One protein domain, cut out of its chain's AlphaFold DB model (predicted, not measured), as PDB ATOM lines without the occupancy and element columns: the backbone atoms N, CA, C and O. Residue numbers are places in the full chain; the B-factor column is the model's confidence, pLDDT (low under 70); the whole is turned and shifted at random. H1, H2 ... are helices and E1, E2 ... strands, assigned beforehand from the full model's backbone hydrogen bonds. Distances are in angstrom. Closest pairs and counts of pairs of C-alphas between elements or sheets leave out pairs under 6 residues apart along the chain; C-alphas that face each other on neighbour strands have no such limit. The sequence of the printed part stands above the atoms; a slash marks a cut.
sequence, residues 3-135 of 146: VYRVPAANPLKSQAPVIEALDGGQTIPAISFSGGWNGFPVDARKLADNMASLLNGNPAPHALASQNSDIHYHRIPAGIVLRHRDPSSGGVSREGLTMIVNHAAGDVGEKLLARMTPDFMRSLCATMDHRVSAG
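What this domain is: This is residues 3 to 135 of the 146 residues of an uncharacterized protein of Micavibrio aeruginosavorus (strain ARL-13) (UniProt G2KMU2). One antiparallel sheet of six strands, strongly twisted and curled like part of a barrel, makes a curved wall, with the helix H1 near the mean of the C-alphas and beside the E1 end of the sheet. H3 packs on H1 and only grazes the sheet, H2 sits beside the strands, and a long loop, residues 6 to 17, reaches as far as 23 A from the mean of the C-alphas. The printed part has 133 residues, with named elements in the order E1 E2 E3 H1 E4 E5 E6 H2 H3; the sheet's order is E1 E2 E3 E6 E5 E4, and the class is mixed, helices and strands. The whole is compact, with a radius of gyration of the C-alphas of 14.4 A and spans of 49 by 36 by 26 A.

Where its parts are: Find C-alpha 3 at (-11.247, -1.458, -54.248), where E1, residues 3 to 5, begins. Next in the sheet are E2, residues 18 to 23, and E3, residues 26 to 34, 23.7 A long. E6, residues 93 to 101, is 22.7 A long and bends by 52 degrees at residue 96; then come E5, residues 79 to 85, 20.3 A, and E4, residues 70 to 76, 19.7 A. H1, residues 44 to 55, starts at C-alpha 44, (-20.958, 9.391, -40.778), and runs 16.4 A. H2 holds residues 107 to 115, and H3, residues 118 to 125, ends at C-alpha 125, (-8.615, 15.146, -41.059).

How they stand to each other: Look first at the two meanders, each strand the antiparallel neighbour of the one before: E1 E2 E3 and E4 E5 E6. N 5 and O 20 are 2.9 A apart in the hairpin E1 and E2, N 21 and O 28 2.8 A in E2 and E3, N 82 and O 97 2.7 A in E5 and E6, and N 74 and O 81 2.9 A in E4 and E5. E3 and E6, one strand from each meander, are antiparallel neighbours, with N 34 and O 98 2.8 A apart, within hydrogen-bond range. H1 is on the sheet at a height of 4.8 A, over none of its strands; its closest C-alphas to E1 are those of Ala 52 and Tyr 4, 5.1 A. H2 is on the sheet too, only just at the sheet's level with a height of 4.0 A; the C-alphas of Gly 109 and Val 101 of E6 are the closest, 5.9 A. With residues 50 to 54 alone H1 touches H3, at a steep tilt of 42 degrees, opposite ways; Met 51 and Leu 124 have the closest C-alphas, 6.7 A. In H1, H2 and H3 every O i to N i+4 pair is within hydrogen-bond range.

The domain as a whole: The C-alphas farthest apart, those of Gly 24 and Gly 90, stand 49.4 A apart. The printed part has no cut; the links E1 to E2 and H1 to E4 are long. Near its end, residues 133 to 134 pair parallel with residues 72 to 73 of E4. Mean pLDDT of the printed part is 77.4; look for values under 70 at residues 10 to 15, 35 to 39, 65 to 70, 85 to 95 and 129 to 135.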
ATOM      1  N   VAL A   3     -10.547  -2.746 -54.097       90.88
ATOM      2  CA  VAL A   3     -11.247  -1.458 -54.248       90.88
ATOM      3  C   VAL A   3     -12.210  -1.257 -53.087       90.88
ATOM      4  O   VAL A   3     -12.975  -2.156 -52.762       90.88
ATOM      5  N   TYR A   4     -12.205  -0.078 -52.476       91.12
ATOM      6  CA  TYR A   4     -13.055   0.246 -51.332       91.12
ATOM      7  C   TYR A   4     -14.271   1.060 -51.766       91.12
ATOM      8  O   TYR A   4     -14.144   1.983 -52.570       91.12
ATOM      9  N   ARG A   5     -15.451   0.753 -51.230       92.00
ATOM     10  CA  ARG A   5     -16.681   1.513 -51.501       92.00
ATOM     11  C   ARG A   5     -17.579   1.581 -50.277       92.00
ATOM     12  O   ARG A   5     -17.506   0.722 -49.404       92.00
ATOM     13  N   VAL A   6     -18.486   2.548 -50.265       91.00
ATOM     14  CA  VAL A   6     -19.593   2.593 -49.309       91.00
ATOM     15  C   VAL A   6     -20.875   2.198 -50.050       91.00
ATOM     16  O   VAL A   6     -21.265   2.889 -50.997       91.00
ATOM     17  N   PRO A   7     -21.548   1.095 -49.679       87.12
ATOM     18  CA  PRO A   7     -22.773   0.668 -50.341       87.12
ATOM     19  C   PRO A   7     -23.885   1.700 -50.125       87.12
ATOM     20  O   PRO A   7     -23.898   2.438 -49.134       87.12
ATOM     21  N   ALA A   8     -24.826   1.795 -51.066       82.56
ATOM     22  CA  ALA A   8     -25.979   2.684 -50.933       82.56
ATOM     23  C   ALA A   8     -26.709   2.421 -49.604       82.56
ATOM     24  O   ALA A   8     -26.861   1.272 -49.187       82.56
ATOM     25  N   ALA A   9     -27.117   3.490 -48.915       73.44
ATOM     26  CA  ALA A   9     -27.861   3.346 -47.670       73.44
ATOM     27  C   ALA A   9     -29.165   2.592 -47.950       73.44
ATOM     28  O   ALA A   9     -29.882   2.923 -48.894       73.44
ATOM     29  N   ASN A  10     -29.475   1.585 -47.134       68.19
ATOM     30  CA  ASN A  10     -30.781   0.951 -47.196       68.19
ATOM     31  C   ASN A  10     -31.782   1.868 -46.473       68.19
ATOM     32  O   ASN A  10     -31.684   1.997 -45.253       68.19
ATOM     33  N   PRO A  11     -32.752   2.485 -47.173       58.88
ATOM     34  CA  PRO A  11     -33.675   3.443 -46.561       58.88
ATOM     35  C   PRO A  11     -34.565   2.815 -45.474       58.88
ATOM     36  O   PRO A  11     -35.141   3.533 -44.665       58.88
ATOM     37  N   LEU A  12     -34.657   1.481 -45.425       51.59
ATOM     38  CA  LEU A  12     -35.444   0.733 -44.441       51.59
ATOM     39  C   LEU A  12     -34.654   0.373 -43.176       51.59
ATOM     40  O   LEU A  12     -35.213  -0.204 -42.244       51.59
ATOM     41  N   LYS A  13     -33.350   0.667 -43.132       55.12
ATOM     42  CA  LYS A  13     -32.485   0.355 -41.995       55.12
ATOM     43  C   LYS A  13     -31.688   1.598 -41.620       55.12
ATOM     44  O   LYS A  13     -30.780   1.994 -42.342       55.12
ATOM     45  N   SER A  14     -31.991   2.180 -40.459       56.38
ATOM     46  CA  SER A  14     -31.097   3.153 -39.825       56.38
ATOM     47  C   SER A  14     -29.856   2.399 -39.346       56.38
ATOM     48  O   SER A  14     -29.815   1.845 -38.250       56.38
ATOM     49  N   GLN A  15     -28.888   2.250 -40.246       65.56
ATOM     50  CA  GLN A  15     -27.627   1.578 -39.988       65.56
ATOM     51  C   GLN A  15     -26.487   2.546 -40.251       65.56
ATOM     52  O   GLN A  15     -26.499   3.316 -41.213       65.56
ATOM     53  N   ALA A  16     -25.493   2.468 -39.376       75.81
ATOM     54  CA  ALA A  16     -24.187   3.040 -39.606       75.81
ATOM     55  C   ALA A  16     -23.664   2.659 -41.004       75.81
ATOM     56  O   ALA A  16     -23.874   1.517 -41.432       75.81
ATOM     57  N   PRO A  17     -22.967   3.563 -41.714       84.06
ATOM     58  CA  PRO A  17     -22.282   3.185 -42.941       84.06
ATOM     59  C   PRO A  17     -21.274   2.065 -42.661       84.06
ATOM     60  O   PRO A  17     -20.771   1.917 -41.549       84.06
ATOM     61  N   VAL A  18     -20.979   1.275 -43.687       88.06
ATOM     62  CA  VAL A  18     -19.931   0.247 -43.696       88.06
ATOM     63  C   VAL A  18     -19.080   0.510 -44.930       88.06
ATOM     64  O   VAL A  18     -19.618   0.872 -45.970       88.06
ATOM     65  N   ILE A  19     -17.763   0.347 -44.836       90.94
ATOM     66  CA  ILE A  19     -16.902   0.333 -46.023       90.94
ATOM     67  C   ILE A  19     -16.699  -1.122 -46.417       90.94
ATOM     68  O   ILE A  19     -16.264  -1.939 -45.606       90.94
ATOM     69  N   GLU A  20     -17.014  -1.440 -47.664       92.69
ATOM     70  CA  GLU A  20     -16.774  -2.738 -48.281       92.69
ATOM     71  C   GLU A  20     -15.470  -2.705 -49.074       92.69
ATOM     72  O   GLU A  20     -15.177  -1.726 -49.762       92.69
ATOM     73  N   ALA A  21     -14.713  -3.792 -49.011       91.25
ATOM     74  CA  ALA A  21     -13.623  -4.085 -49.921       91.25
ATOM     75  C   ALA A  21     -14.110  -5.051 -51.007       91.25
ATOM     76  O   ALA A  21     -14.709  -6.086 -50.714       91.25
ATOM     77  N   LEU A  22     -13.835  -4.713 -52.260       90.69
ATOM     78  CA  LEU A  22     -13.978  -5.577 -53.419       90.69
ATOM     79  C   LEU A  22     -12.608  -6.169 -53.730       90.69
ATOM     80  O   LEU A  22     -11.731  -5.455 -54.220       90.69
ATOM     81  N   ASP A  23     -12.424  -7.453 -53.440       87.56
ATOM     82  CA  ASP A  23     -11.170  -8.164 -53.688       87.56
ATOM     83  C   ASP A  23     -11.451  -9.467 -54.437       87.56
ATOM     84  O   ASP A  23     -12.252 -10.290 -54.000       87.56
ATOM     85  N   GLY A  24     -10.867  -9.625 -55.629       84.88
ATOM     86  CA  GLY A  24     -11.050 -10.836 -56.443       84.88
ATOM     87  C   GLY A  24     -12.506 -11.161 -56.818       84.88
ATOM     88  O   GLY A  24     -12.832 -12.323 -57.027       84.88
ATOM     89  N   GLY A  25     -13.394 -10.159 -56.874       83.62
ATOM     90  CA  GLY A  25     -14.829 -10.346 -57.137       83.62
ATOM     91  C   GLY A  25     -15.672 -10.655 -55.894       83.62
ATOM     92  O   GLY A  25     -16.895 -10.725 -55.995       83.62
ATOM     93  N   GLN A  26     -15.053 -10.786 -54.719       86.81
ATOM     94  CA  GLN A  26     -15.756 -10.920 -53.447       86.81
ATOM     95  C   GLN A  26     -15.986  -9.553 -52.805       86.81
ATOM     96  O   GLN A  26     -15.131  -8.671 -52.866       86.81
ATOM     97  N   THR A  27     -17.153  -9.385 -52.182       89.62
ATOM     98  CA  THR A  27     -17.482  -8.206 -51.371       89.62
ATOM     99  C   THR A  27     -17.292  -8.553 -49.903       89.62
ATOM    100  O   THR A  27     -17.947  -9.459 -49.394       89.62
ATOM    101  N   ILE A  28     -16.397  -7.834 -49.231       89.75
ATOM    102  CA  ILE A  28     -16.000  -8.094 -47.848       89.75
ATOM    103  C   ILE A  28     -16.301  -6.841 -47.019       89.75
ATOM    104  O   ILE A  28     -15.809  -5.764 -47.363       89.75
ATOM    105  N   PRO A  29     -17.069  -6.925 -45.920       88.31
ATOM    106  CA  PRO A  29     -17.240  -5.793 -45.018       88.31
ATOM    107  C   PRO A  29     -15.902  -5.498 -44.330       88.31
ATOM    108  O   PRO A  29     -15.455  -6.254 -43.473       88.31
ATOM    109  N   ALA A  30     -15.259  -4.399 -44.710       89.06
ATOM    110  CA  ALA A  30     -13.893  -4.063 -44.328       89.06
ATOM    111  C   ALA A  30     -13.824  -3.164 -43.087       89.06
ATOM    112  O   ALA A  30     -13.019  -3.418 -42.194       89.06
ATOM    113  N   ILE A  31     -14.659  -2.121 -43.024       89.94
ATOM    114  CA  ILE A  31     -14.703  -1.195 -41.884       89.94
ATOM    115  C   ILE A  31     -16.145  -1.010 -41.445       89.94
ATOM    116  O   ILE A  31     -17.004  -0.628 -42.241       89.94
ATOM    117  N   SER A  32     -16.391  -1.235 -40.162       88.56
ATOM    118  CA  SER A  32     -17.670  -0.982 -39.515       88.56
ATOM    119  C   SER A  32     -17.552   0.202 -38.569       88.56
ATOM    120  O   SER A  32     -16.525   0.419 -37.926       88.56
ATOM    121  N   PHE A  33     -18.626   0.974 -38.481       85.38
ATOM    122  CA  PHE A  33     -18.688   2.147 -37.630       85.38
ATOM    123  C   PHE A  33     -19.619   1.876 -36.447       85.38
ATOM    124  O   PHE A  33     -20.693   1.293 -36.606       85.38
ATOM    125  N   SER A  34     -19.213   2.292 -35.251       79.50
ATOM    126  CA  SER A  34     -19.920   2.020 -34.000       79.50
ATOM    127  C   SER A  34     -19.802   3.181 -33.011       79.50
ATOM    128  O   SER A  34     -18.828   3.931 -33.034       79.50
ATOM    129  N   GLY A  35     -20.790   3.301 -32.118       68.56
ATOM    130  CA  GLY A  35     -20.805   4.292 -31.037       68.56
ATOM    131  C   GLY A  35     -21.154   5.728 -31.458       68.56
ATOM    132  O   GLY A  35     -21.079   6.085 -32.627       68.56
ATOM    133  N   GLY A  36     -21.576   6.522 -30.464       59.16
ATOM    134  CA  GLY A  36     -21.533   7.995 -30.416       59.16
ATOM    135  C   GLY A  36     -22.232   8.826 -31.504       59.16
ATOM    136  O   GLY A  36     -22.100  10.046 -31.485       59.16
ATOM    137  N   TRP A  37     -23.018   8.217 -32.400       61.50
ATOM    138  CA  TRP A  37     -23.735   8.912 -33.484       61.50
ATOM    139  C   TRP A  37     -24.569  10.109 -33.021       61.50
ATOM    140  O   TRP A  37     -24.643  11.131 -33.702       61.50
ATOM    141  N   ASN A  38     -25.198   9.983 -31.853       59.16
ATOM    142  CA  ASN A  38     -26.040  11.029 -31.295       59.16
ATOM    143  C   ASN A  38     -25.164  12.159 -30.748       59.16
ATOM    144  O   ASN A  38     -24.633  12.067 -29.643       59.16
ATOM    145  N   GLY A  39     -25.041  13.228 -31.537       61.97
ATOM    146  CA  GLY A  39     -24.292  14.432 -31.180       61.97
ATOM    147  C   GLY A  39     -22.878  14.501 -31.756       61.97
ATOM    148  O   GLY A  39     -22.204  15.502 -31.526       61.97
ATOM    149  N   PHE A  40     -22.423  13.503 -32.528       73.81
ATOM    150  CA  PHE A  40     -21.176  13.648 -33.280       73.81
ATOM    151  C   PHE A  40     -21.387  14.644 -34.433       73.81
ATOM    152  O   PHE A  40     -22.312  14.472 -35.226       73.81
ATOM    153  N   PRO A  41     -20.549  15.684 -34.557       72.12
ATOM    154  CA  PRO A  41     -20.830  16.806 -35.447       72.12
ATOM    155  C   PRO A  41     -20.396  16.554 -36.902       72.12
ATOM    156  O   PRO A  41     -20.439  17.468 -37.721       72.12
ATOM    157  N   VAL A  42     -19.979  15.325 -37.233       77.56
ATOM    158  CA  VAL A  42     -19.572  14.920 -38.583       77.56
ATOM    159  C   VAL A  42     -20.528  13.873 -39.130       77.56
ATOM    160  O   VAL A  42     -20.861  12.889 -38.471       77.56
ATOM    161  N   ASP A  43     -20.908  14.073 -40.389       81.62
ATOM    162  CA  ASP A  43     -21.697  13.122 -41.155       81.62
ATOM    163  C   ASP A  43     -20.910  11.817 -41.366       81.62
ATOM    164  O   ASP A  43     -19.929  11.747 -42.113       81.62
ATOM    165  N   ALA A  44     -21.394  10.776 -40.694       81.56
ATOM    166  CA  ALA A  44     -20.958   9.391 -40.778       81.56
ATOM    167  C   ALA A  44     -20.669   8.910 -42.200       81.56
ATOM    168  O   ALA A  44     -19.673   8.234 -42.467       81.56
ATOM    169  N   ARG A  45     -21.601   9.214 -43.103       86.12
ATOM    170  CA  ARG A  45     -21.624   8.692 -44.456       86.12
ATOM    171  C   ARG A  45     -20.574   9.400 -45.289       86.12
ATOM    172  O   ARG A  45     -19.749   8.724 -45.894       86.12
ATOM    173  N   LYS A  46     -20.531  10.733 -45.221       87.19
ATOM    174  CA  LYS A  46     -19.484  11.522 -45.884       87.19
ATOM    175  C   LYS A  46     -18.093  11.135 -45.389       87.19
ATOM    176  O   LYS A  46     -17.158  11.068 -46.183       87.19
ATOM    177  N   LEU A  47     -17.950  10.852 -44.091       87.19
ATOM    178  CA  LEU A  47     -16.696  10.361 -43.527       87.19
ATOM    179  C   LEU A  47     -16.309   9.004 -44.132       87.19
ATOM    180  O   LEU A  47     -15.167   8.836 -44.557       87.19
ATOM    181  N   ALA A  48     -17.249   8.061 -44.210       89.25
ATOM    182  CA  ALA A  48     -17.013   6.762 -44.834       89.25
ATOM    183  C   ALA A  48     -16.642   6.889 -46.323       89.25
ATOM    184  O   ALA A  48     -15.716   6.218 -46.783       89.25
ATOM    185  N   ASP A  49     -17.308   7.783 -47.059       90.81
ATOM    186  CA  ASP A  49     -17.033   8.056 -48.473       90.81
ATOM    187  C   ASP A  49     -15.628   8.667 -48.660       90.81
ATOM    188  O   ASP A  49     -14.860   8.224 -49.520       90.81
ATOM    189  N   ASN A  50     -15.226   9.602 -47.791       90.94
ATOM    190  CA  ASN A  50     -13.865  10.147 -47.757       90.94
ATOM    191  C   ASN A  50     -12.810   9.075 -47.498       90.94
ATOM    192  O   ASN A  50     -11.798   9.021 -48.200       90.94
ATOM    193  N   MET A  51     -13.046   8.199 -46.520       90.00
ATOM    194  CA  MET A  51     -12.135   7.099 -46.220       90.00
ATOM    195  C   MET A  51     -12.000   6.133 -47.392       90.00
ATOM    196  O   MET A  51     -10.878   5.781 -47.744       90.00
ATOM    197  N   ALA A  52     -13.108   5.719 -48.010       91.62
ATOM    198  CA  ALA A  52     -13.073   4.829 -49.166       91.62
ATOM    199  C   ALA A  52     -12.294   5.459 -50.334       91.62
ATOM    200  O   ALA A  52     -11.464   4.790 -50.947       91.62
ATOM    201  N   SER A  53     -12.494   6.756 -50.594       91.25
ATOM    202  CA  SER A  53     -11.760   7.487 -51.634       91.25
ATOM    203  C   SER A  53     -10.250   7.506 -51.368       91.25
ATOM    204  O   SER A  53      -9.464   7.080 -52.217       91.25
ATOM    205  N   LEU A  54      -9.839   7.878 -50.151       90.19
ATOM    206  CA  LEU A  54      -8.429   7.895 -49.740       90.19
ATOM    207  C   LEU A  54      -7.803   6.490 -49.759       90.19
ATOM    208  O   LEU A  54      -6.668   6.312 -50.201       90.19
ATOM    209  N   LEU A  55      -8.553   5.463 -49.347       89.94
ATOM    210  CA  LEU A  55      -8.145   4.060 -49.447       89.94
ATOM    211  C   LEU A  55      -8.057   3.566 -50.899       89.94
ATOM    212  O   LEU A  55      -7.402   2.559 -51.158       89.94
ATOM    213  N   ASN A  56      -8.636   4.259 -51.868       90.75
ATOM    214  CA  ASN A  56      -8.412   3.985 -53.286       90.75
ATOM    215  C   ASN A  56      -7.280   4.838 -53.885       90.75
ATOM    216  O   ASN A  56      -6.981   4.692 -55.065       90.75
ATOM    217  N   GLY A  57      -6.631   5.697 -53.088       88.75
ATOM    218  CA  GLY A  57      -5.591   6.619 -53.553       88.75
ATOM    219  C   GLY A  57      -6.134   7.903 -54.185       88.75
ATOM    220  O   GLY A  57      -5.378   8.627 -54.824       88.75
ATOM    221  N   ASN A  58      -7.423   8.192 -54.007       91.50
ATOM    222  CA  ASN A  58      -8.082   9.372 -54.555       91.50
ATOM    223  C   ASN A  58      -8.242  10.471 -53.488       91.50
ATOM    224  O   ASN A  58      -8.297  10.167 -52.293       91.50
ATOM    225  N   PRO A  59      -8.376  11.749 -53.889       88.12
ATOM    226  CA  PRO A  59      -8.728  12.829 -52.971       88.12
ATOM    227  C   PRO A  59     -10.079  12.591 -52.288       88.12
ATOM    228  O   PRO A  59     -10.972  11.940 -52.835       88.12
ATOM    229  N   ALA A  60     -10.249  13.146 -51.093       88.19
ATOM    230  CA  ALA A  60     -11.506  13.063 -50.367       88.19
ATOM    231  C   ALA A  60     -12.600  13.925 -51.050       88.19
ATOM    232  O   ALA A  60     -12.375  15.118 -51.256       88.19
ATOM    233  N   PRO A  61     -13.766  13.354 -51.416       88.44
ATOM    234  CA  PRO A  61     -14.806  14.048 -52.181       88.44
ATOM    235  C   PRO A  61     -15.671  15.015 -51.362       88.44
ATOM    236  O   PRO A  61     -16.370  15.843 -51.947       88.44
ATOM    237  N   HIS A  62     -15.669  14.917 -50.031       87.50
ATOM    238  CA  HIS A  62     -16.535  15.718 -49.170       87.50
ATOM    239  C   HIS A  62     -15.740  16.566 -48.183       87.50
ATOM    240  O   HIS A  62     -14.809  16.091 -47.535       87.50
ATOM    241  N   ALA A  63     -16.180  17.807 -47.982       82.94
ATOM    242  CA  ALA A  63     -15.850  18.540 -46.771       82.94
ATOM    243  C   ALA A  63     -16.673  17.964 -45.607       82.94
ATOM    244  O   ALA A  63     -17.896  17.832 -45.702       82.94
ATOM    245  N   LEU A  64     -16.001  17.627 -44.508       77.31
ATOM    246  CA  LEU A  64     -16.597  17.147 -43.258       77.31
ATOM    247  C   LEU A  64     -16.804  18.285 -42.250       77.31
ATOM    248  O   LEU A  64     -16.952  18.020 -41.061       77.31
ATOM    249  N   ALA A  65     -16.772  19.538 -42.717       64.12
ATOM    250  CA  ALA A  65     -16.798  20.742 -41.897       64.12
ATOM    251  C   ALA A  65     -17.892  20.689 -40.821       64.12
ATOM    252  O   ALA A  65     -19.087  20.740 -41.113       64.12
ATOM    253  N   SER A  66     -17.456  20.613 -39.566       61.28
ATOM    254  CA  SER A  66     -18.293  20.836 -38.397       61.28
ATOM    255  C   SER A  66     -17.992  22.222 -37.854       61.28
ATOM    256  O   SER A  66     -16.856  22.489 -37.448       61.28
ATOM    257  N   GLN A  67     -18.991  23.101 -37.806       56.00
ATOM    258  CA  GLN A  67     -18.827  24.389 -37.140       56.00
ATOM    259  C   GLN A  67     -18.437  24.146 -35.666       56.00
ATOM    260  O   GLN A  67     -19.122  23.427 -34.940       56.00
ATOM    261  N   ASN A  68     -17.312  24.725 -35.238       55.94
ATOM    262  CA  ASN A  68     -16.862  24.825 -33.841       55.94
ATOM    263  C   ASN A  68     -16.610  23.517 -33.063       55.94
ATOM    264  O   ASN A  68     -16.699  23.522 -31.835       55.94
ATOM    265  N   SER A  69     -16.272  22.408 -33.727       61.00
ATOM    266  CA  SER A  69     -15.955  21.154 -33.024       61.00
ATOM    267  C   SER A  69     -14.483  20.769 -33.174       61.00
ATOM    268  O   SER A  69     -14.027  20.488 -34.278       61.00
ATOM    269  N   ASP A  70     -13.748  20.719 -32.057       68.00
ATOM    270  CA  ASP A  70     -12.398  20.143 -32.026       68.00
ATOM    271  C   ASP A  70     -12.522  18.611 -32.089       68.00
ATOM    272  O   ASP A  70     -13.044  17.982 -31.158       68.00
ATOM    273  N   ILE A  71     -12.056  18.001 -33.182       73.19
ATOM    274  CA  ILE A  71     -12.093  16.547 -33.389       73.19
ATOM    275  C   ILE A  71     -10.692  15.973 -33.204       73.19
ATOM    276  O   ILE A  71      -9.741  16.372 -33.867       73.19
ATOM    277  N   HIS A  72     -10.568  14.988 -32.326       75.00
ATOM    278  CA  HIS A  72      -9.328  14.273 -32.050       75.00
ATOM    279  C   HIS A  72      -9.468  12.820 -32.475       75.00
ATOM    280  O   HIS A  72     -10.530  12.224 -32.304       75.00
ATOM    281  N   TYR A  73      -8.387  12.215 -32.955       76.88
ATOM    282  CA  TYR A  73      -8.368  10.782 -33.225       76.88
ATOM    283  C   TYR A  73      -7.366  10.067 -32.324       76.88
ATOM    284  O   TYR A  73      -6.330  10.624 -31.953       76.88
ATOM    285  N   HIS A  74      -7.664   8.812 -32.006       77.69
ATOM    286  CA  HIS A  74      -6.695   7.876 -31.456       77.69
ATOM    287  C   HIS A  74      -6.783   6.546 -32.195       77.69
ATOM    288  O   HIS A  74      -7.869   6.079 -32.542       77.69
ATOM    289  N   ARG A  75      -5.624   5.945 -32.467       78.06
ATOM    290  CA  ARG A  75      -5.557   4.603 -33.046       78.06
ATOM    291  C   ARG A  75      -5.734   3.579 -31.933       78.06
ATOM    292  O   ARG A  75      -5.168   3.729 -30.854       78.06
ATOM    293  N   ILE A  76      -6.488   2.537 -32.230       81.56
ATOM    294  CA  ILE A  76      -6.613   1.329 -31.416       81.56
ATOM    295  C   ILE A  76      -6.119   0.141 -32.254       81.56
ATOM    296  O   ILE A  76      -6.060   0.259 -33.479       81.56
ATOM    297  N   PRO A  77      -5.782  -1.015 -31.653       81.94
ATOM    298  CA  PRO A  77      -5.284  -2.165 -32.415       81.94
ATOM    299  C   PRO A  77      -6.203  -2.588 -33.570       81.94
ATOM    300  O   PRO A  77      -5.725  -2.988 -34.623       81.94
ATOM    301  N   ALA A  78      -7.517  -2.438 -33.387       83.56
ATOM    302  CA  ALA A  78      -8.530  -2.816 -34.368       83.56
ATOM    303  C   ALA A  78      -9.004  -1.660 -35.273       83.56
ATOM    304  O   ALA A  78      -9.938  -1.853 -36.043       83.56
ATOM    305  N   GLY A  79      -8.429  -0.454 -35.190       85.38
ATOM    306  CA  GLY A  79      -8.909   0.690 -35.972       85.38
ATOM    307  C   GLY A  79      -8.666   2.046 -35.319       85.38
ATOM    308  O   GLY A  79      -7.558   2.357 -34.880       85.38
ATOM    309  N   ILE A  80      -9.688   2.900 -35.316       83.75
ATOM    310  CA  ILE A  80      -9.559   4.321 -34.976       83.75
ATOM    311  C   ILE A  80     -10.806   4.796 -34.257       83.75
ATOM    312  O   ILE A  80     -11.922   4.511 -34.673       83.75
ATOM    313  N   VAL A  81     -10.618   5.605 -33.231       83.75
ATOM    314  CA  VAL A  81     -11.710   6.277 -32.542       83.75
ATOM    315  C   VAL A  81     -11.565   7.778 -32.735       83.75
ATOM    316  O   VAL A  81     -10.515   8.363 -32.457       83.75
ATOM    317  N   LEU A  82     -12.642   8.401 -33.195       80.69
ATOM    318  CA  LEU A  82     -12.823   9.839 -33.252       80.69
ATOM    319  C   LEU A  82     -13.548  10.304 -31.992       80.69
ATOM    320  O   LEU A  82     -14.595   9.787 -31.591       80.69
ATOM    321  N   ARG A  83     -12.976  11.319 -31.366       79.31
ATOM    322  CA  ARG A  83     -13.519  12.007 -30.204       79.31
ATOM    323  C   ARG A  83     -13.774  13.444 -30.600       79.31
ATOM    324  O   ARG A  83     -13.005  14.010 -31.366       79.31
ATOM    325  N   HIS A  84     -14.817  14.040 -30.056       75.25
ATOM    326  CA  HIS A  84     -15.061  15.465 -30.226       75.25
ATOM    327  C   HIS A  84     -15.075  16.133 -28.861       75.25
ATOM    328  O   HIS A  84     -15.470  15.532 -27.854       75.25
ATOM    329  N   ARG A  85     -14.598  17.370 -28.819       68.12
ATOM    330  CA  ARG A  85     -14.742  18.228 -27.656       68.12
ATOM    331  C   ARG A  85     -16.090  18.919 -27.748       68.12
ATOM    332  O   ARG A  85     -16.294  19.733 -28.639       68.12
ATOM    333  N   ASP A  86     -16.992  18.594 -26.833       65.00
ATOM    334  CA  ASP A  86     -18.275  19.284 -26.735       65.00
ATOM    335  C   ASP A  86     -18.074  20.616 -25.982       65.00
ATOM    336  O   ASP A  86     -17.758  20.585 -24.780       65.00
ATOM    337  N   PRO A  87     -18.244  21.781 -26.647       59.31
ATOM    338  CA  PRO A  87     -18.064  23.092 -26.025       59.31
ATOM    339  C   PRO A  87     -19.034  23.327 -24.861       59.31
ATOM    340  O   PRO A  87     -18.687  24.023 -23.909       59.31
ATOM    341  N   SER A  88     -20.222  22.714 -24.902       60.75
ATOM    342  CA  SER A  88     -21.258  22.872 -23.875       60.75
ATOM    343  C   SER A  88     -20.939  22.125 -22.572       60.75
ATOM    344  O   SER A  88     -21.480  22.450 -21.518       60.75
ATOM    345  N   SER A  89     -20.012  21.162 -22.616       58.34
ATOM    346  CA  SER A  89     -19.670  20.280 -21.490       58.34
ATOM    347  C   SER A  89     -18.426  20.705 -20.693       58.34
ATOM    348  O   SER A  89     -17.902  19.922 -19.900       58.34
ATOM    349  N   GLY A  90     -17.901  21.915 -20.915       55.41
ATOM    350  CA  GLY A  90     -16.653  22.362 -20.281       55.41
ATOM    351  C   GLY A  90     -15.390  21.749 -20.901       55.41
ATOM    352  O   GLY A  90     -14.328  21.733 -20.279       55.41
ATOM    353  N   GLY A  91     -15.484  21.243 -22.136       57.25
ATOM    354  CA  GLY A  91     -14.331  20.774 -22.900       57.25
ATOM    355  C   GLY A  91     -13.934  19.314 -22.667       57.25
ATOM    356  O   GLY A  91     -12.776  18.970 -22.923       57.25
ATOM    357  N   VAL A  92     -14.857  18.462 -22.208       55.00
ATOM    358  CA  VAL A  92     -14.632  17.014 -22.081       55.00
ATOM    359  C   VAL A  92     -14.729  16.353 -23.459       55.00
ATOM    360  O   VAL A  92     -15.721  16.505 -24.170       55.00
ATOM    361  N   SER A  93     -13.696  15.598 -23.848       61.97
ATOM    362  CA  SER A  93     -13.702  14.831 -25.097       61.97
ATOM    363  C   SER A  93     -14.604  13.603 -24.967       61.97
ATOM    364  O   SER A  93     -14.234  12.632 -24.297       61.97
ATOM    365  N   ARG A  94     -15.758  13.611 -25.636       67.75
ATOM    366  CA  ARG A  94     -16.655  12.451 -25.718       67.75
ATOM    367  C   ARG A  94     -16.256  11.560 -26.889       67.75
ATOM    368  O   ARG A  94     -15.783  12.050 -27.916       67.75
ATOM    369  N   GLU A  95     -16.409  10.250 -26.723       68.62
ATOM    370  CA  GLU A  95     -16.312   9.321 -27.851       68.62
ATOM    371  C   GLU A  95     -17.441   9.634 -28.829       68.62
ATOM    372  O   GLU A  95     -18.615   9.599 -28.467       68.62
ATOM    373  N   GLY A  96     -17.061  10.037 -30.040       72.50
ATOM    374  CA  GLY A  96     -18.000  10.408 -31.088       72.50
ATOM    375  C   GLY A  96     -18.245   9.256 -32.045       72.50
ATOM    376  O   GLY A  96     -19.382   8.963 -32.381       72.50
ATOM    377  N   LEU A  97     -17.180   8.579 -32.474       81.75
ATOM    378  CA  LEU A  97     -17.298   7.530 -33.473       81.75
ATOM    379  C   LEU A  97     -16.125   6.562 -33.403       81.75
ATOM    380  O   LEU A  97     -14.975   6.987 -33.431       81.75
ATOM    381  N   THR A  98     -16.404   5.267 -33.389       84.81
ATOM    382  CA  THR A  98     -15.381   4.222 -33.457       84.81
ATOM    383  C   THR A  98     -15.461   3.497 -34.789       84.81
ATOM    384  O   THR A  98     -16.490   2.928 -35.147       84.81
ATOM    385  N   MET A  99     -14.352   3.511 -35.514       87.31
ATOM    386  CA  MET A  99     -14.149   2.840 -36.791       87.31
ATOM    387  C   MET A  99     -13.327   1.582 -36.534       87.31
ATOM    388  O   MET A  99     -12.185   1.665 -36.078       87.31
ATOM    389  N   ILE A 100     -13.911   0.424 -36.814       89.12
ATOM    390  CA  ILE A 100     -13.312  -0.884 -36.555       89.12
ATOM    391  C   ILE A 100     -13.044  -1.554 -37.894       89.12
ATOM    392  O   ILE A 100     -13.957  -1.723 -38.700       89.12
ATOM    393  N   VAL A 101     -11.793  -1.937 -38.126       88.94
ATOM    394  CA  VAL A 101     -11.424  -2.822 -39.226       88.94
ATOM    395  C   VAL A 101     -11.854  -4.233 -38.850       88.94
ATOM    396  O   VAL A 101     -11.460  -4.766 -37.810       88.94
ATOM    397  N   ASN A 102     -12.689  -4.842 -39.683       85.56
ATOM    398  CA  ASN A 102     -13.245  -6.154 -39.391       85.56
ATOM    399  C   ASN A 102     -12.161  -7.223 -39.526       85.56
ATOM    400  O   ASN A 102     -11.676  -7.490 -40.620       85.56
ATOM    401  N   HIS A 103     -11.833  -7.900 -38.424       71.12
ATOM    402  CA  HIS A 103     -10.872  -9.009 -38.430       71.12
ATOM    403  C   HIS A 103     -11.330 -10.176 -39.329       71.12
ATOM    404  O   HIS A 103     -10.514 -10.918 -39.870       71.12
ATOM    405  N   ALA A 104     -12.642 -10.319 -39.549       73.69
ATOM    406  CA  ALA A 104     -13.203 -11.275 -40.505       73.69
ATOM    407  C   ALA A 104     -12.799 -10.991 -41.967       73.69
ATOM    408  O   ALA A 104     -12.977 -11.853 -42.820       73.69
ATOM    409  N   ALA A 105     -12.237  -9.812 -42.262       76.75
ATOM    410  CA  ALA A 105     -11.692  -9.482 -43.574       76.75
ATOM    411  C   ALA A 105     -10.304 -10.109 -43.842       76.75
ATOM    412  O   ALA A 105      -9.764  -9.916 -44.930       76.75
ATOM    413  N   GLY A 106      -9.717 -10.841 -42.881       83.44
ATOM    414  CA  GLY A 106      -8.437 -11.544 -43.045       83.44
ATOM    415  C   GLY A 106      -7.314 -10.616 -43.522       83.44
ATOM    416  O   GLY A 106      -7.178  -9.497 -43.024       83.44
ATOM    417  N   ASP A 107      -6.571 -11.042 -44.544       85.31
ATOM    418  CA  ASP A 107      -5.478 -10.279 -45.170       85.31
ATOM    419  C   ASP A 107      -5.882  -8.862 -45.612       85.31
ATOM    420  O   ASP A 107      -5.059  -7.943 -45.613       85.31
ATOM    421  N   VAL A 108      -7.144  -8.658 -46.009       83.94
ATOM    422  CA  VAL A 108      -7.656  -7.330 -46.381       83.94
ATOM    423  C   VAL A 108      -7.708  -6.423 -45.152       83.94
ATOM    424  O   VAL A 108      -7.334  -5.253 -45.236       83.94
ATOM    425  N   GLY A 109      -8.110  -6.965 -44.000       83.88
ATOM    426  CA  GLY A 109      -8.126  -6.258 -42.720       83.88
ATOM    427  C   GLY A 109      -6.724  -5.857 -42.252       83.88
ATOM    428  O   GLY A 109      -6.503  -4.707 -41.870       83.88
ATOM    429  N   GLU A 110      -5.745  -6.754 -42.355       84.12
ATOM    430  CA  GLU A 110      -4.355  -6.444 -41.986       84.12
ATOM    431  C   GLU A 110      -3.757  -5.345 -42.874       84.12
ATOM    432  O   GLU A 110      -3.186  -4.364 -42.382       84.12
ATOM    433  N   LYS A 111      -3.962  -5.449 -44.195       85.12
ATOM    434  CA  LYS A 111      -3.526  -4.428 -45.160       85.12
ATOM    435  C   LYS A 111      -4.202  -3.081 -44.903       85.12
ATOM    436  O   LYS A 111      -3.562  -2.043 -45.051       85.12
ATOM    437  N   LEU A 112      -5.470  -3.071 -44.501       84.94
ATOM    438  CA  LEU A 112      -6.186  -1.852 -44.118       84.94
ATOM    439  C   LEU A 112      -5.572  -1.179 -42.889       84.94
ATOM    440  O   LEU A 112      -5.298   0.022 -42.928       84.94
ATOM    441  N   LEU A 113      -5.310  -1.941 -41.825       84.94
ATOM    442  CA  LEU A 113      -4.698  -1.417 -40.601       84.94
ATOM    443  C   LEU A 113      -3.305  -0.829 -40.865       84.94
ATOM    444  O   LEU A 113      -2.968   0.225 -40.316       84.94
ATOM    445  N   ALA A 114      -2.524  -1.461 -41.746       84.50
ATOM    446  CA  ALA A 114      -1.224  -0.951 -42.177       84.50
ATOM    447  C   ALA A 114      -1.329   0.391 -42.926       84.50
ATOM    448  O   ALA A 114      -0.447   1.241 -42.804       84.50
ATOM    449  N   ARG A 115      -2.421   0.614 -43.668       83.56
ATOM    450  CA  ARG A 115      -2.663   1.845 -44.442       83.56
ATOM    451  C   ARG A 115      -3.237   2.993 -43.622       83.56
ATOM    452  O   ARG A 115      -3.158   4.137 -44.060       83.56
ATOM    453  N   MET A 116      -3.758   2.721 -42.428       80.19
ATOM    454  CA  MET A 116      -4.210   3.732 -41.465       80.19
ATOM    455  C   MET A 116      -3.026   4.436 -40.776       80.19
ATOM    456  O   MET A 116      -2.909   4.463 -39.549       80.19
ATOM    457  N   THR A 117      -2.107   4.983 -41.569       82.06
ATOM    458  CA  THR A 117      -0.921   5.706 -41.103       82.06
ATOM    459  C   THR A 117      -1.289   7.097 -40.563       82.06
ATOM    460  O   THR A 117      -2.383   7.604 -40.827       82.06
ATOM    461  N   PRO A 118      -0.384   7.767 -39.823       77.75
ATOM    462  CA  PRO A 118      -0.586   9.162 -39.429       77.75
ATOM    463  C   PRO A 118      -0.857  10.105 -40.612       77.75
ATOM    464  O   PRO A 118      -1.634  11.044 -40.466       77.75
ATOM    465  N   ASP A 119      -0.267   9.844 -41.783       82.12
ATOM    466  CA  ASP A 119      -0.489  10.648 -42.992       82.12
ATOM    467  C   ASP A 119      -1.874  10.415 -43.588       82.12
ATOM    468  O   ASP A 119      -2.563  11.380 -43.908       82.12
ATOM    469  N   PHE A 120      -2.334   9.159 -43.641       84.81
ATOM    470  CA  PHE A 120      -3.721   8.855 -44.003       84.81
ATOM    471  C   PHE A 120      -4.693   9.605 -43.089       84.81
ATOM    472  O   PHE A 120      -5.639  10.242 -43.557       84.81
ATOM    473  N   MET A 121      -4.421   9.591 -41.781       78.94
ATOM    474  CA  MET A 121      -5.235  10.320 -40.818       78.94
ATOM    475  C   MET A 121      -5.166  11.820 -41.025       78.94
ATOM    476  O   MET A 121      -6.202  12.470 -40.983       78.94
ATOM    477  N   ARG A 122      -3.996  12.375 -41.334       78.88
ATOM    478  CA  ARG A 122      -3.863  13.790 -41.682       78.88
ATOM    479  C   ARG A 122      -4.704  14.149 -42.907       78.88
ATOM    480  O   ARG A 122      -5.405  15.151 -42.856       78.88
ATOM    481  N   SER A 123      -4.687  13.335 -43.961       82.94
ATOM    482  CA  SER A 123      -5.492  13.556 -45.169       82.94
ATOM    483  C   SER A 123      -6.992  13.472 -44.895       82.94
ATOM    484  O   SER A 123      -7.743  14.329 -45.351       82.94
ATOM    485  N   LEU A 124      -7.432  12.486 -44.109       80.44
ATOM    486  CA  LEU A 124      -8.828  12.379 -43.688       80.44
ATOM    487  C   LEU A 124      -9.243  13.605 -42.866       80.44
ATOM    488  O   LEU A 124     -10.307  14.180 -43.073       80.44
ATOM    489  N   CYS A 125      -8.367  14.042 -41.969       74.44
ATOM    490  CA  CYS A 125      -8.615  15.146 -41.059       74.44
ATOM    491  C   CYS A 125      -8.515  16.527 -41.704       74.44
ATOM    492  O   CYS A 125      -9.162  17.449 -41.224       74.44
ATOM    493  N   ALA A 126      -7.791  16.670 -42.815       75.12
ATOM    494  CA  ALA A 126      -7.758  17.898 -43.608       75.12
ATOM    495  C   ALA A 126      -9.132  18.264 -44.194       75.12
ATOM    496  O   ALA A 126      -9.353  19.407 -44.576       75.12
ATOM    497  N   THR A 127     -10.066  17.309 -44.250       72.31
ATOM    498  CA  THR A 127     -11.456  17.582 -44.636       72.31
ATOM    499  C   THR A 127     -12.316  18.138 -43.498       72.31
ATOM    500  O   THR A 127     -13.465  18.505 -43.741       72.31
ATOM    501  N   MET A 128     -11.787  18.207 -42.271       73.38
ATOM    502  CA  MET A 128     -12.447  18.755 -41.083       73.38
ATOM    503  C   MET A 128     -11.879  20.151 -40.778       73.38
ATOM    504  O   MET A 128     -10.667  20.348 -40.789       73.38
ATOM    505  N   ASP A 129     -12.757  21.123 -40.521       58.75
ATOM    506  CA  ASP A 129     -12.441  22.554 -40.673       58.75
ATOM    507  C   ASP A 129     -11.434  23.103 -39.641       58.75
ATOM    508  O   ASP A 129     -10.693  24.028 -39.951       58.75
ATOM    509  N   HIS A 130     -11.299  22.531 -38.434       54.59
ATOM    510  CA  HIS A 130     -10.329  23.039 -37.453       54.59
ATOM    511  C   HIS A 130      -9.774  21.984 -36.473       54.59
ATOM    512  O   HIS A 130     -10.486  21.131 -35.955       54.59
ATOM    513  N   ARG A 131      -8.460  22.106 -36.201       52.78
ATOM    514  CA  ARG A 131      -7.681  21.518 -35.086       52.78
ATOM    515  C   ARG A 131      -7.814  20.012 -34.865       52.78
ATOM    516  O   ARG A 131      -8.077  19.556 -33.755       52.78
ATOM    517  N   VAL A 132      -7.481  19.228 -35.884       51.62
ATOM    518  CA  VAL A 132      -7.313  17.790 -35.671       51.62
ATOM    519  C   VAL A 132      -5.912  17.472 -35.169       51.62
ATOM    520  O   VAL A 132      -4.920  17.670 -35.870       51.62
ATOM    521  N   SER A 133      -5.831  16.964 -33.942       54.75
ATOM    522  CA  SER A 133      -4.590  16.479 -33.340       54.75
ATOM    523  C   SER A 133      -4.670  14.984 -33.034       54.75
ATOM    524  O   SER A 133      -5.734  14.449 -32.705       54.75
ATOM    525  N   ALA A 134      -3.526  14.306 -33.136       53.78
ATOM    526  CA  ALA A 134      -3.371  12.966 -32.589       53.78
ATOM    527  C   ALA A 134      -3.491  13.068 -31.060       53.78
ATOM    528  O   ALA A 134      -2.655  13.694 -30.407       53.78
ATOM    529  N   GLY A 135      -4.554  12.505 -30.487       49.84
ATOM    530  CA  GLY A 135      -4.718  12.448 -29.040       49.84
ATOM    531  C   GLY A 135      -3.794  11.381 -28.458       49.84
ATOM    532  O   GLY A 135      -3.944  10.203 -28.774       49.84
TER     533      GLY A 135